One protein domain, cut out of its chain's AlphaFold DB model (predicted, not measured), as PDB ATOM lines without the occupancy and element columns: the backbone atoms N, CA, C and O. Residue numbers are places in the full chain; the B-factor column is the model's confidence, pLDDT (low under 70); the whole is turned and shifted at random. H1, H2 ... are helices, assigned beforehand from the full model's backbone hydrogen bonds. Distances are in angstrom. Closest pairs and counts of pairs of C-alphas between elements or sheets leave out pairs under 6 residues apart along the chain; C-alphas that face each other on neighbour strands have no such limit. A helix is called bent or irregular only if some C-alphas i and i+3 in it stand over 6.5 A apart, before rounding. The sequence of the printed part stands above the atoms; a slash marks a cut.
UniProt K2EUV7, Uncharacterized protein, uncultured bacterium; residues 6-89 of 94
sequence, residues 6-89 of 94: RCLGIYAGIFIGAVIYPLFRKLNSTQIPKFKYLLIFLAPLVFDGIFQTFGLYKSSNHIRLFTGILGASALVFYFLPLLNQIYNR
ATOM      1  N   ARG A   6     179.825 202.095 208.439       86.94
ATOM      2  CA  ARG A   6     179.816 200.788 209.112       86.94
ATOM      3  C   ARG A   6     179.595 199.637 208.129       86.94
ATOM      4  O   ARG A   6     180.324 198.656 208.162       86.94
ATOM      5  N   CYS A   7     178.598 199.753 207.256       89.25
ATOM      6  CA  CYS A   7     178.284 198.735 206.256       89.25
ATOM      7  C   CYS A   7     179.439 198.574 205.263       89.25
ATOM      8  O   CYS A   7     179.826 197.451 204.961       89.25
ATOM      9  N   LEU A   8     180.047 199.686 204.831       92.50
ATOM     10  CA  LEU A   8     181.247 199.650 203.995       92.50
ATOM     11  C   LEU A   8     182.409 198.939 204.702       92.50
ATOM     12  O   LEU A   8     183.052 198.086 204.099       92.50
ATOM     13  N   GLY A   9     182.628 199.226 205.988       92.00
ATOM     14  CA  GLY A   9     183.618 198.522 206.801       92.00
ATOM     15  C   GLY A   9     183.351 197.016 206.892       92.00
ATOM     16  O   GLY A   9     184.279 196.229 206.751       92.00
ATOM     17  N   ILE A  10     182.093 196.598 207.057       92.94
ATOM     18  CA  ILE A  10     181.721 195.174 207.087       92.94
ATOM     19  C   ILE A  10     181.993 194.507 205.733       92.94
ATOM     20  O   ILE A  10     182.640 193.465 205.700       92.94
ATOM     21  N   TYR A  11     181.558 195.103 204.618       93.31
ATOM     22  CA  TYR A  11     181.810 194.540 203.286       93.31
ATOM     23  C   TYR A  11     183.307 194.429 202.988       93.31
ATOM     24  O   TYR A  11     183.774 193.373 202.558       93.31
ATOM     25  N   ALA A  12     184.068 195.486 203.283       94.50
ATOM     26  CA  ALA A  12     185.517 195.479 203.140       94.50
ATOM     27  C   ALA A  12     186.169 194.432 204.055       94.50
ATOM     28  O   ALA A  12     187.045 193.699 203.613       94.50
ATOM     29  N   GLY A  13     185.716 194.305 205.303       94.69
ATOM     30  CA  GLY A  13     186.223 193.319 206.256       94.69
ATOM     31  C   GLY A  13     185.976 191.879 205.826       94.69
ATOM     32  O   GLY A  13     186.878 191.057 205.952       94.69
ATOM     33  N   ILE A  14     184.801 191.577 205.266       94.62
ATOM     34  CA  ILE A  14     184.518 190.251 204.699       94.62
ATOM     35  C   ILE A  14     185.470 189.965 203.536       94.62
ATOM     36  O   ILE A  14     186.095 188.907 203.498       94.62
ATOM     37  N   PHE A  15     185.611 190.917 202.610       94.50
ATOM     38  CA  PHE A  15     186.484 190.768 201.448       94.50
ATOM     39  C   PHE A  15     187.949 190.563 201.858       94.50
ATOM     40  O   PHE A  15     188.583 189.592 201.452       94.50
ATOM     41  N   ILE A  16     188.463 191.425 202.737       94.31
ATOM     42  CA  ILE A  16     189.822 191.342 203.278       94.31
ATOM     43  C   ILE A  16     190.013 190.026 204.037       94.31
ATOM     44  O   ILE A  16     190.997 189.329 203.814       94.31
ATOM     45  N   GLY A  17     189.062 189.646 204.893       92.19
ATOM     46  CA  GLY A  17     189.107 188.388 205.634       92.19
ATOM     47  C   GLY A  17     189.179 187.174 204.710       92.19
ATOM     48  O   GLY A  17     189.981 186.279 204.954       92.19
ATOM     49  N   ALA A  18     188.407 187.168 203.620       90.25
ATOM     50  CA  ALA A  18     188.400 186.078 202.646       90.25
ATOM     51  C   ALA A  18     189.708 185.994 201.846       90.25
ATOM     52  O   ALA A  18     190.201 184.893 201.614       90.25
ATOM     53  N   VAL A  19     190.292 187.136 201.470       92.50
ATOM     54  CA  VAL A  19     191.585 187.200 200.763       92.50
ATOM     55  C   VAL A  19     192.748 186.823 201.683       92.50
ATOM     56  O   VAL A  19     193.673 186.136 201.256       92.50
ATOM     57  N   ILE A  20     192.705 187.236 202.952       91.62
ATOM     58  CA  ILE A  20     193.755 186.955 203.938       91.62
ATOM     59  C   ILE A  20     193.678 185.508 204.449       91.62
ATOM     60  O   ILE A  20     194.707 184.905 204.745       91.62
ATOM     61  N   TYR A  21     192.489 184.913 204.529       88.44
ATOM     62  CA  TYR A  21     192.304 183.540 205.003       88.44
ATOM     63  C   TYR A  21     193.255 182.498 204.371       88.44
ATOM     64  O   TYR A  21     193.928 181.806 205.142       88.44
ATOM     65  N   PRO A  22     193.384 182.382 203.029       87.25
ATOM     66  CA  PRO A  22     194.271 181.402 202.397       87.25
ATOM     67  C   PRO A  22     195.761 181.605 202.708       87.25
ATOM     68  O   PRO A  22     196.526 180.647 202.618       87.25
ATOM     69  N   LEU A  23     196.179 182.816 203.099       88.00
ATOM     70  CA  LEU A  23     197.564 183.101 203.501       88.00
ATOM     71  C   LEU A  23     197.897 182.504 204.877       88.00
ATOM     72  O   LEU A  23     199.036 182.113 205.117       88.00
ATOM     73  N   PHE A  24     196.913 182.411 205.774       82.44
ATOM     74  CA  PHE A  24     197.110 181.904 207.137       82.44
ATOM     75  C   PHE A  24     196.648 180.456 207.323       82.44
ATOM     76  O   PHE A  24     197.127 179.769 208.229       82.44
ATOM     77  N   ARG A  25     195.696 179.976 206.514       82.06
ATOM     78  CA  ARG A  25     195.144 178.620 206.613       82.06
ATOM     79  C   ARG A  25     194.825 178.036 205.246       82.06
ATOM     80  O   ARG A  25     194.396 178.726 204.333       82.06
ATOM     81  N   LYS A  26     194.950 176.711 205.133       82.00
ATOM     82  CA  LYS A  26     194.504 175.982 203.939       82.00
ATOM     83  C   LYS A  26     192.988 176.105 203.789       82.00
ATOM     84  O   LYS A  26     192.260 175.881 204.756       82.00
ATOM     85  N   LEU A  27     192.527 176.346 202.560       76.69
ATOM     86  CA  LEU A  27     191.101 176.456 202.241       76.69
ATOM     87  C   LEU A  27     190.286 175.217 202.611       76.69
ATOM     88  O   LEU A  27     189.110 175.374 202.865       76.69
ATOM     89  N   ASN A  28     190.885 174.026 202.704       74.25
ATOM     90  CA  ASN A  28     190.183 172.790 203.085       74.25
ATOM     91  C   ASN A  28     190.214 172.499 204.595       74.25
ATOM     92  O   ASN A  28     189.807 171.424 205.030       74.25
ATOM     93  N   SER A  29     190.741 173.414 205.412       78.06
ATOM     94  CA  SER A  29     190.808 173.202 206.855       78.06
ATOM     95  C   SER A  29     189.409 173.230 207.470       78.06
ATOM     96  O   SER A  29     188.679 174.212 207.350       78.06
ATOM     97  N   THR A  30     189.072 172.175 208.208       80.31
ATOM     98  CA  THR A  30     187.873 172.082 209.054       80.31
ATOM     99  C   THR A  30     188.142 172.495 210.498       80.31
ATOM    100  O   THR A  30     187.235 172.477 211.326       80.31
ATOM    101  N   GLN A  31     189.378 172.866 210.844       81.75
ATOM    102  CA  GLN A  31     189.709 173.286 212.202       81.75
ATOM    103  C   GLN A  31     189.107 174.662 212.488       81.75
ATOM    104  O   GLN A  31     189.563 175.675 211.956       81.75
ATOM    105  N   ILE A  32     188.104 174.712 213.354       81.94
ATOM    106  CA  ILE A  32     187.483 175.963 213.785       81.94
ATOM    107  C   ILE A  32     188.366 176.608 214.872       81.94
ATOM    108  O   ILE A  32     188.761 175.927 215.824       81.94
ATOM    109  N   PRO A  33     188.745 177.897 214.749       81.56
ATOM    110  CA  PRO A  33     189.491 178.585 215.799       81.56
ATOM    111  C   PRO A  33     188.647 178.717 217.078       81.56
ATOM    112  O   PRO A  33     187.421 178.751 217.028       81.56
ATOM    113  N   LYS A  34     189.291 178.809 218.249       84.62
ATOM    114  CA  LYS A  34     188.565 178.911 219.529       84.62
ATOM    115  C   LYS A  34     187.628 180.125 219.519       84.62
ATOM    116  O   LYS A  34     188.069 181.233 219.220       84.62
ATOM    117  N   PHE A  35     186.379 179.932 219.951       84.88
ATOM    118  CA  PHE A  35     185.343 180.977 220.004       84.88
ATOM    119  C   PHE A  35     185.783 182.249 220.755       84.88
ATOM    120  O   PHE A  35     185.383 183.354 220.405       84.88
ATOM    121  N   LYS A  36     186.685 182.113 221.737       87.06
ATOM    122  CA  LYS A  36     187.276 183.244 222.472       87.06
ATOM    123  C   LYS A  36     187.922 184.288 221.552       87.06
ATOM    124  O   LYS A  36     187.756 185.476 221.791       87.06
ATOM    125  N   TYR A  37     188.620 183.862 220.496       86.06
ATOM    126  CA  TYR A  37     189.259 184.793 219.561       86.06
ATOM    127  C   TYR A  37     188.222 185.570 218.753       86.06
ATOM    128  O   TYR A  37     188.353 186.778 218.603       86.06
ATOM    129  N   LEU A  38     187.154 184.902 218.308       88.12
ATOM    130  CA  LEU A  38     186.051 185.568 217.623       88.12
ATOM    131  C   LEU A  38     185.439 186.657 218.509       88.12
ATOM    132  O   LEU A  38     185.268 187.784 218.057       88.12
ATOM    133  N   LEU A  39     185.170 186.341 219.778       89.38
ATOM    134  CA  LEU A  39     184.574 187.292 220.713       89.38
ATOM    135  C   LEU A  39     185.472 188.517 220.937       89.38
ATOM    136  O   LEU A  39     184.971 189.635 220.951       89.38
ATOM    137  N   ILE A  40     186.789 188.322 221.052       90.94
ATOM    138  CA  ILE A  40     187.759 189.414 221.237       90.94
ATOM    139  C   ILE A  40     187.755 190.379 220.046       90.94
ATOM    140  O   ILE A  40     187.735 191.588 220.248       90.94
ATOM    141  N   PHE A  41     187.746 189.868 218.813       88.75
ATOM    142  CA  PHE A  41     187.760 190.718 217.615       88.75
ATOM    143  C   PHE A  41     186.386 191.295 217.259       88.75
ATOM    144  O   PHE A  41     186.304 192.363 216.653       88.75
ATOM    145  N   LEU A  42     185.304 190.620 217.649       91.00
ATOM    146  CA  LEU A  42     183.938 191.090 217.434       91.00
ATOM    147  C   LEU A  42     183.508 192.119 218.490       91.00
ATOM    148  O   LEU A  42     182.706 193.006 218.190       91.00
ATOM    149  N   ALA A  43     184.059 192.037 219.704       92.12
ATOM    150  CA  ALA A  43     183.731 192.927 220.812       92.12
ATOM    151  C   ALA A  43     183.839 194.420 220.443       92.12
ATOM    152  O   ALA A  43     182.854 195.121 220.665       92.12
ATOM    153  N   PRO A  44     184.920 194.934 219.818       88.06
ATOM    154  CA  PRO A  44     185.019 196.343 219.432       88.06
ATOM    155  C   PRO A  44     183.867 196.826 218.544       88.06
ATOM    156  O   PRO A  44     183.363 197.927 218.743       88.06
ATOM    157  N   LEU A  45     183.416 196.000 217.594       89.69
ATOM    158  CA  LEU A  45     182.297 196.323 216.702       89.69
ATOM    159  C   LEU A  45     180.959 196.364 217.449       89.69
ATOM    160  O   LEU A  45     180.133 197.254 217.216       89.69
ATOM    161  N   VAL A  46     180.746 195.393 218.338       90.31
ATOM    162  CA  VAL A  46     179.526 195.290 219.145       90.31
ATOM    163  C   VAL A  46     179.463 196.436 220.148       90.31
ATOM    164  O   VAL A  46     178.466 197.153 220.170       90.31
ATOM    165  N   PHE A  47     180.538 196.671 220.901       90.69
ATOM    166  CA  PHE A  47     180.625 197.777 221.849       90.69
ATOM    167  C   PHE A  47     180.445 199.124 221.147       90.69
ATOM    168  O   PHE A  47     179.547 199.863 221.538       90.69
ATOM    169  N   ASP A  48     181.189 199.425 220.077       87.00
ATOM    170  CA  ASP A  48     181.012 200.677 219.315       87.00
ATOM    171  C   ASP A  48     179.562 200.851 218.827       87.00
ATOM    172  O   ASP A  48     179.010 201.947 218.879       87.00
ATOM    173  N   GLY A  49     178.905 199.754 218.432       85.81
ATOM    174  CA  GLY A  49     177.496 199.770 218.038       85.81
ATOM    175  C   GLY A  49     176.562 200.128 219.180       85.81
ATOM    176  O   GLY A  49     175.740 201.025 219.024       85.81
ATOM    177  N   ILE A  50     176.721 199.451 220.315       88.69
ATOM    178  CA  ILE A  50     175.906 199.652 221.513       88.69
ATOM    179  C   ILE A  50     176.108 201.074 222.045       88.69
ATOM    180  O   ILE A  50     175.144 201.825 222.177       88.69
ATOM    181  N   PHE A  51     177.353 201.494 222.283       87.69
ATOM    182  CA  PHE A  51     177.655 202.829 222.806       87.69
ATOM    183  C   PHE A  51     177.081 203.935 221.917       87.69
ATOM    184  O   PHE A  51     176.558 204.931 222.421       87.69
ATOM    185  N   GLN A  52     177.109 203.742 220.598       85.00
ATOM    186  CA  GLN A  52     176.523 204.698 219.677       85.00
ATOM    187  C   GLN A  52     174.989 204.677 219.664       85.00
ATOM    188  O   GLN A  52     174.389 205.749 219.590       85.00
ATOM    189  N   THR A  53     174.338 203.510 219.737       85.00
ATOM    190  CA  THR A  53     172.864 203.435 219.792       85.00
ATOM    191  C   THR A  53     172.302 204.029 221.077       85.00
ATOM    192  O   THR A  53     171.233 204.625 221.048       85.00
ATOM    193  N   PHE A  54     173.046 203.930 222.181       89.00
ATOM    194  CA  PHE A  54     172.707 204.584 223.447       89.00
ATOM    195  C   PHE A  54     173.055 206.084 223.468       89.00
ATOM    196  O   PHE A  54     172.790 206.757 224.458       89.00
ATOM    197  N   GLY A  55     173.644 206.628 222.395       82.50
ATOM    198  CA  GLY A  55     173.977 208.051 222.291       82.50
ATOM    199  C   GLY A  55     175.116 208.504 223.209       82.50
ATOM    200  O   GLY A  55     175.311 209.705 223.378       82.50
ATOM    201  N   LEU A  56     175.886 207.566 223.773       77.88
ATOM    202  CA  LEU A  56     176.942 207.850 224.753       77.88
ATOM    203  C   LEU A  56     178.130 208.600 224.132       77.88
ATOM    204  O   LEU A  56     178.854 209.299 224.834       77.88
ATOM    205  N   TYR A  57     178.329 208.480 222.814       81.44
ATOM    206  CA  TYR A  57     179.298 209.281 222.067       81.44
ATOM    207  C   TYR A  57     178.980 209.313 220.560       81.44
ATOM    208  O   TYR A  57     178.308 208.427 220.019       81.44
ATOM    209  N   LYS A  58     179.483 210.332 219.845       77.00
ATOM    210  CA  LYS A  58     179.387 210.419 218.377       77.00
ATOM    211  C   LYS A  58     180.505 209.622 217.703       77.00
ATOM    212  O   LYS A  58     181.616 210.124 217.565       77.00
ATOM    213  N   SER A  59     180.180 208.427 217.203       77.56
ATOM    214  CA  SER A  59     181.147 207.628 216.441       77.56
ATOM    215  C   SER A  59     181.513 208.254 215.102       77.56
ATOM    216  O   SER A  59     180.641 208.529 214.270       77.56
ATOM    217  N   SER A  60     182.814 208.486 214.908       85.00
ATOM    218  CA  SER A  60     183.368 209.025 213.668       85.00
ATOM    219  C   SER A  60     183.340 207.965 212.564       85.00
ATOM    220  O   SER A  60     183.402 206.759 212.819       85.00
ATOM    221  N   ASN A  61     183.254 208.401 211.303       86.81
ATOM    222  CA  ASN A  61     183.198 207.473 210.169       86.81
ATOM    223  C   ASN A  61     184.426 206.551 210.098       86.81
ATOM    224  O   ASN A  61     184.293 205.401 209.689       86.81
ATOM    225  N   HIS A  62     185.593 207.032 210.531       86.44
ATOM    226  CA  HIS A  62     186.828 206.249 210.554       86.44
ATOM    227  C   HIS A  62     186.756 205.094 211.558       86.44
ATOM    228  O   HIS A  62     187.100 203.965 211.215       86.44
ATOM    229  N   ILE A  63     186.246 205.351 212.767       86.50
ATOM    230  CA  ILE A  63     186.126 204.332 213.817       86.50
ATOM    231  C   ILE A  63     185.118 203.260 213.399       86.50
ATOM    232  O   ILE A  63     185.436 202.075 213.446       86.50
ATOM    233  N   ARG A  64     183.953 203.671 212.880       88.75
ATOM    234  CA  ARG A  64     182.907 202.761 212.373       88.75
ATOM    235  C   ARG A  64     183.400 201.840 211.260       88.75
ATOM    236  O   ARG A  64     182.959 200.697 211.158       88.75
ATOM    237  N   LEU A  65     184.266 202.362 210.396       91.25
ATOM    238  CA  LEU A  65     184.852 201.610 209.295       91.25
ATOM    239  C   LEU A  65     185.877 200.604 209.829       91.25
ATOM    240  O   LEU A  65     185.819 199.430 209.473       91.25
ATOM    241  N   PHE A  66     186.756 201.036 210.733       91.75
ATOM    242  CA  PHE A  66     187.801 200.191 211.307       91.75
ATOM    243  C   PHE A  66     187.239 199.043 212.158       91.75
ATOM    244  O   PHE A  66     187.626 197.888 211.974       91.75
ATOM    245  N   THR A  67     186.274 199.332 213.037       92.12
ATOM    246  CA  THR A  67     185.600 198.300 213.840       92.12
ATOM    247  C   THR A  67     184.814 197.333 212.955       92.12
ATOM    248  O   THR A  67     184.835 196.127 213.202       92.12
ATOM    249  N   GLY A  68     184.185 197.835 211.884       91.75
ATOM    250  CA  GLY A  68     183.513 197.021 210.868       91.75
ATOM    251  C   GLY A  68     184.460 196.037 210.182       91.75
ATOM    252  O   GLY A  68     184.152 194.848 210.112       91.75
ATOM    253  N   ILE A  69     185.631 196.513 209.739       94.12
ATOM    254  CA  ILE A  69     186.641 195.677 209.077       94.12
ATOM    255  C   ILE A  69     187.166 194.596 210.026       94.12
ATOM    256  O   ILE A  69     187.216 193.421 209.655       94.12
ATOM    257  N   LEU A  70     187.535 194.973 211.253       93.25
ATOM    258  CA  LEU A  70     188.078 194.040 212.241       93.25
ATOM    259  C   LEU A  70     187.076 192.949 212.624       93.25
ATOM    260  O   LEU A  70     187.408 191.764 212.576       93.25
ATOM    261  N   GLY A  71     185.842 193.331 212.960       92.44
ATOM    262  CA  GLY A  71     184.826 192.367 213.374       92.44
ATOM    263  C   GLY A  71     184.443 191.413 212.242       92.44
ATOM    264  O   GLY A  71     184.359 190.201 212.447       92.44
ATOM    265  N   ALA A  72     184.255 191.942 211.030       94.25
ATOM    266  CA  ALA A  72     183.829 191.144 209.889       94.25
ATOM    267  C   ALA A  72     184.938 190.228 209.347       94.25
ATOM    268  O   ALA A  72     184.659 189.075 209.013       94.25
ATOM    269  N   SER A  73     186.196 190.682 209.322       93.00
ATOM    270  CA  SER A  73     187.327 189.831 208.924       93.00
ATOM    271  C   SER A  73     187.507 188.644 209.875       93.00
ATOM    272  O   SER A  73     187.631 187.510 209.415       93.00
ATOM    273  N   ALA A  74     187.414 188.862 211.191       91.44
ATOM    274  CA  ALA A  74     187.460 187.781 212.175       91.44
ATOM    275  C   ALA A  74     186.309 186.775 212.010       91.44
ATOM    276  O   ALA A  74     186.508 185.569 212.185       91.44
ATOM    277  N   LEU A  75     185.120 187.249 211.623       91.56
ATOM    278  CA  LEU A  75     183.968 186.394 211.350       91.56
ATOM    279  C   LEU A  75     184.241 185.428 210.187       91.56
ATOM    280  O   LEU A  75     183.951 184.239 210.302       91.56
ATOM    281  N   VAL A  76     184.859 185.905 209.100       91.75
ATOM    282  CA  VAL A  76     185.194 185.074 207.926       91.75
ATOM    283  C   VAL A  76     186.131 183.921 208.290       91.75
ATOM    284  O   VAL A  76     185.924 182.793 207.839       91.75
ATOM    285  N   PHE A  77     187.102 184.165 209.173       88.88
ATOM    286  CA  PHE A  77     188.012 183.127 209.670       88.88
ATOM    287  C   PHE A  77     187.309 181.991 210.423       88.88
ATOM    288  O   PHE A  77     187.847 180.884 210.497       88.88
ATOM    289  N   TYR A  78     186.121 182.250 210.971       89.12
ATOM    290  CA  TYR A  78     185.281 181.250 211.625       89.12
ATOM    291  C   TYR A  78     184.265 180.627 210.657       89.12
ATOM    292  O   TYR A  78     184.016 179.423 210.702       89.12
ATOM    293  N   PHE A  79     183.712 181.434 209.750       90.44
ATOM    294  CA  PHE A  79     182.662 181.016 208.824       90.44
ATOM    295  C   PHE A  79     183.178 180.043 207.753       90.44
ATOM    296  O   PHE A  79     182.537 179.031 207.490       90.44
ATOM    297  N   LEU A  80     184.366 180.284 207.186       89.88
ATOM    298  CA  LEU A  80     184.974 179.407 206.173       89.88
ATOM    299  C   LEU A  80     185.205 177.956 206.647       89.88
ATOM    300  O   LEU A  80     184.728 177.038 205.979       89.88
ATOM    301  N   PRO A  81     185.873 177.687 207.790       88.56
ATOM    302  CA  PRO A  81     186.060 176.313 208.252       88.56
ATOM    303  C   PRO A  81     184.739 175.641 208.654       88.56
ATOM    304  O   PRO A  81     184.611 174.429 208.486       88.56
ATOM    305  N   LEU A  82     183.750 176.403 209.138       89.06
ATOM    306  CA  LEU A  82     182.407 175.890 209.419       89.06
ATOM    307  C   LEU A  82     181.699 175.444 208.131       89.06
ATOM    308  O   LEU A  82     181.149 174.345 208.085       89.06
ATOM    309  N   LEU A  83     181.759 176.253 207.068       90.06
ATOM    310  CA  LEU A  83     181.219 175.884 205.758       90.06
ATOM    311  C   LEU A  83     181.894 174.624 205.209       90.06
ATOM    312  O   LEU A  83     181.203 173.728 204.734       90.06
ATOM    313  N   ASN A  84     183.217 174.504 205.349       89.06
ATOM    314  CA  ASN A  84     183.937 173.289 204.958       89.06
ATOM    315  C   ASN A  84     183.514 172.058 205.761       89.06
ATOM    316  O   ASN A  84     183.413 170.970 205.200       89.06
ATOM    317  N   GLN A  85     183.278 172.202 207.069       88.75
ATOM    318  CA  GLN A  85     182.771 171.103 207.891       88.75
ATOM    319  C   GLN A  85     181.403 170.633 207.401       88.75
ATOM    320  O   GLN A  85     181.195 169.433 207.228       88.75
ATOM    321  N   ILE A  86     180.493 171.575 207.146       89.06
ATOM    322  CA  ILE A  86     179.150 171.282 206.639       89.06
ATOM    323  C   ILE A  86     179.245 170.620 205.258       89.06
ATOM    324  O   ILE A  86     178.639 169.574 205.038       89.06
ATOM    325  N   TYR A  87     180.053 171.175 204.353       90.50
ATOM    326  CA  TYR A  87     180.263 170.628 203.013       90.50
ATOM    327  C   TYR A  87     180.809 169.194 203.048       90.50
ATOM    328  O   TYR A  87     180.266 168.309 202.387       90.50
ATOM    329  N   ASN A  88     181.836 168.934 203.863       87.56
ATOM    330  CA  ASN A  88     182.409 167.594 204.007       87.56
ATOM    331  C   ASN A  88     181.423 166.607 204.637       87.56
ATOM    332  O   ASN A  88     181.418 165.438 204.264       87.56
ATOM    333  N   ARG A  89     180.561 167.068 205.552       88.19
ATOM    334  CA  ARG A  89     179.493 166.242 206.117       88.19
ATOM    335  C   ARG A  89     178.516 165.784 205.033       88.19
ATOM    336  O   ARG A  89     178.276 164.593 204.922       88.19
TER     337      ARG A  89
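What this domain is: This is residues 6 to 89 of the 94 residues of an uncharacterized protein of uncultured bacterium (UniProt K2EUV7). Three helices make a rod, with the long helix H3 running through most of its length and the shorter H1 and H2 packed on two sides of it. H1 crosses H3 very closely, H2 folds back into H3 as a helical hairpin, and H1 and H2 stay apart from each other with H3 between them. The printed part has 84 residues with three named helices, H1, H2 and H3 in that order along the chain, and no named strand; the class is all helix. The whole is only just compact, close to loose, with a radius of gyration of the C-alphas of 14.2 A, and the C-alphas span 45 by 21 by 18 A along their three main axes.

Where its parts are: H1 holds residues 6 to 24, from Arg 6 with its C-alpha at (179.816, 200.788, 209.112) to Phe 24, and measures 25.7 A from first to last C-alpha. It has a kink of 30 degrees near residue 18. It is irregular, but only just: C-alphas 19 and 22 are 6.6 A apart. Residues 25 to 34 then lead to H2, residues 35 to 53, which begins at Phe 35 with its C-alpha at (185.343, 180.977, 220.004), ends at Thr 53 and is also 25.7 A long. H2 has a kink of 42 degrees near residue 42, and it too is irregular, but only just, with C-alphas 41 and 44 at 6.52 A from each other. After residues 54 to 60 comes H3, residues 61 to 89, the longest helix with 29 residues and 41.6 A from first to last C-alpha. It is neither bent nor irregular, but only just: C-alphas 78 and 81 are 6.0 A apart. Its last C-alpha, that of Arg 89, lies at (179.493, 166.242, 206.117).

How they stand to each other: H1 and H3 touch, with 49 pairs of C-alphas within 8 A and their centres 7.1 A apart. Their closest C-alphas are those of Gly 13 and Ile 69, at 3.7 A. The two helices run the same way at a steep tilt of 49 degrees. H1 and H2, which follow each other in the chain, are apart. H2 and H3 touch, with 21 pairs of C-alphas within 8 A and their centres 12.9 A apart. Their closest C-alphas are those of Leu 42 and Gly 71, at 4.3 A; the kink of H2 is near this same Leu 42. H2 and H3 form a helical hairpin, running opposite ways at a steep tilt of 39 degrees. In the backbones, O i to N i+4 pairs within hydrogen-bond range number 13 of 15 in H1, 13 of 15 in H2 and 23 of 25 in H3.

The domain as a whole: The outline is a rod, and the two C-alphas farthest apart are those of Tyr 57, in the link between H2 and H3, and Arg 89, at 45.9 A. The first and last printed C-alphas, those of Arg 6 and Arg 89, are 34.7 A apart. The printed part is one domain, residues 6 to 89 of a chain of 94 residues, and it has no cut. The links from H1 to H2, with 10 residues, and from H2 to H3, with 7 residues, are both short but not tight. The mean pLDDT of the printed part is 88.1, and no printed residue is under 70. The mean pLDDT is 91 for H1, 88 for H2 and 90 for H3.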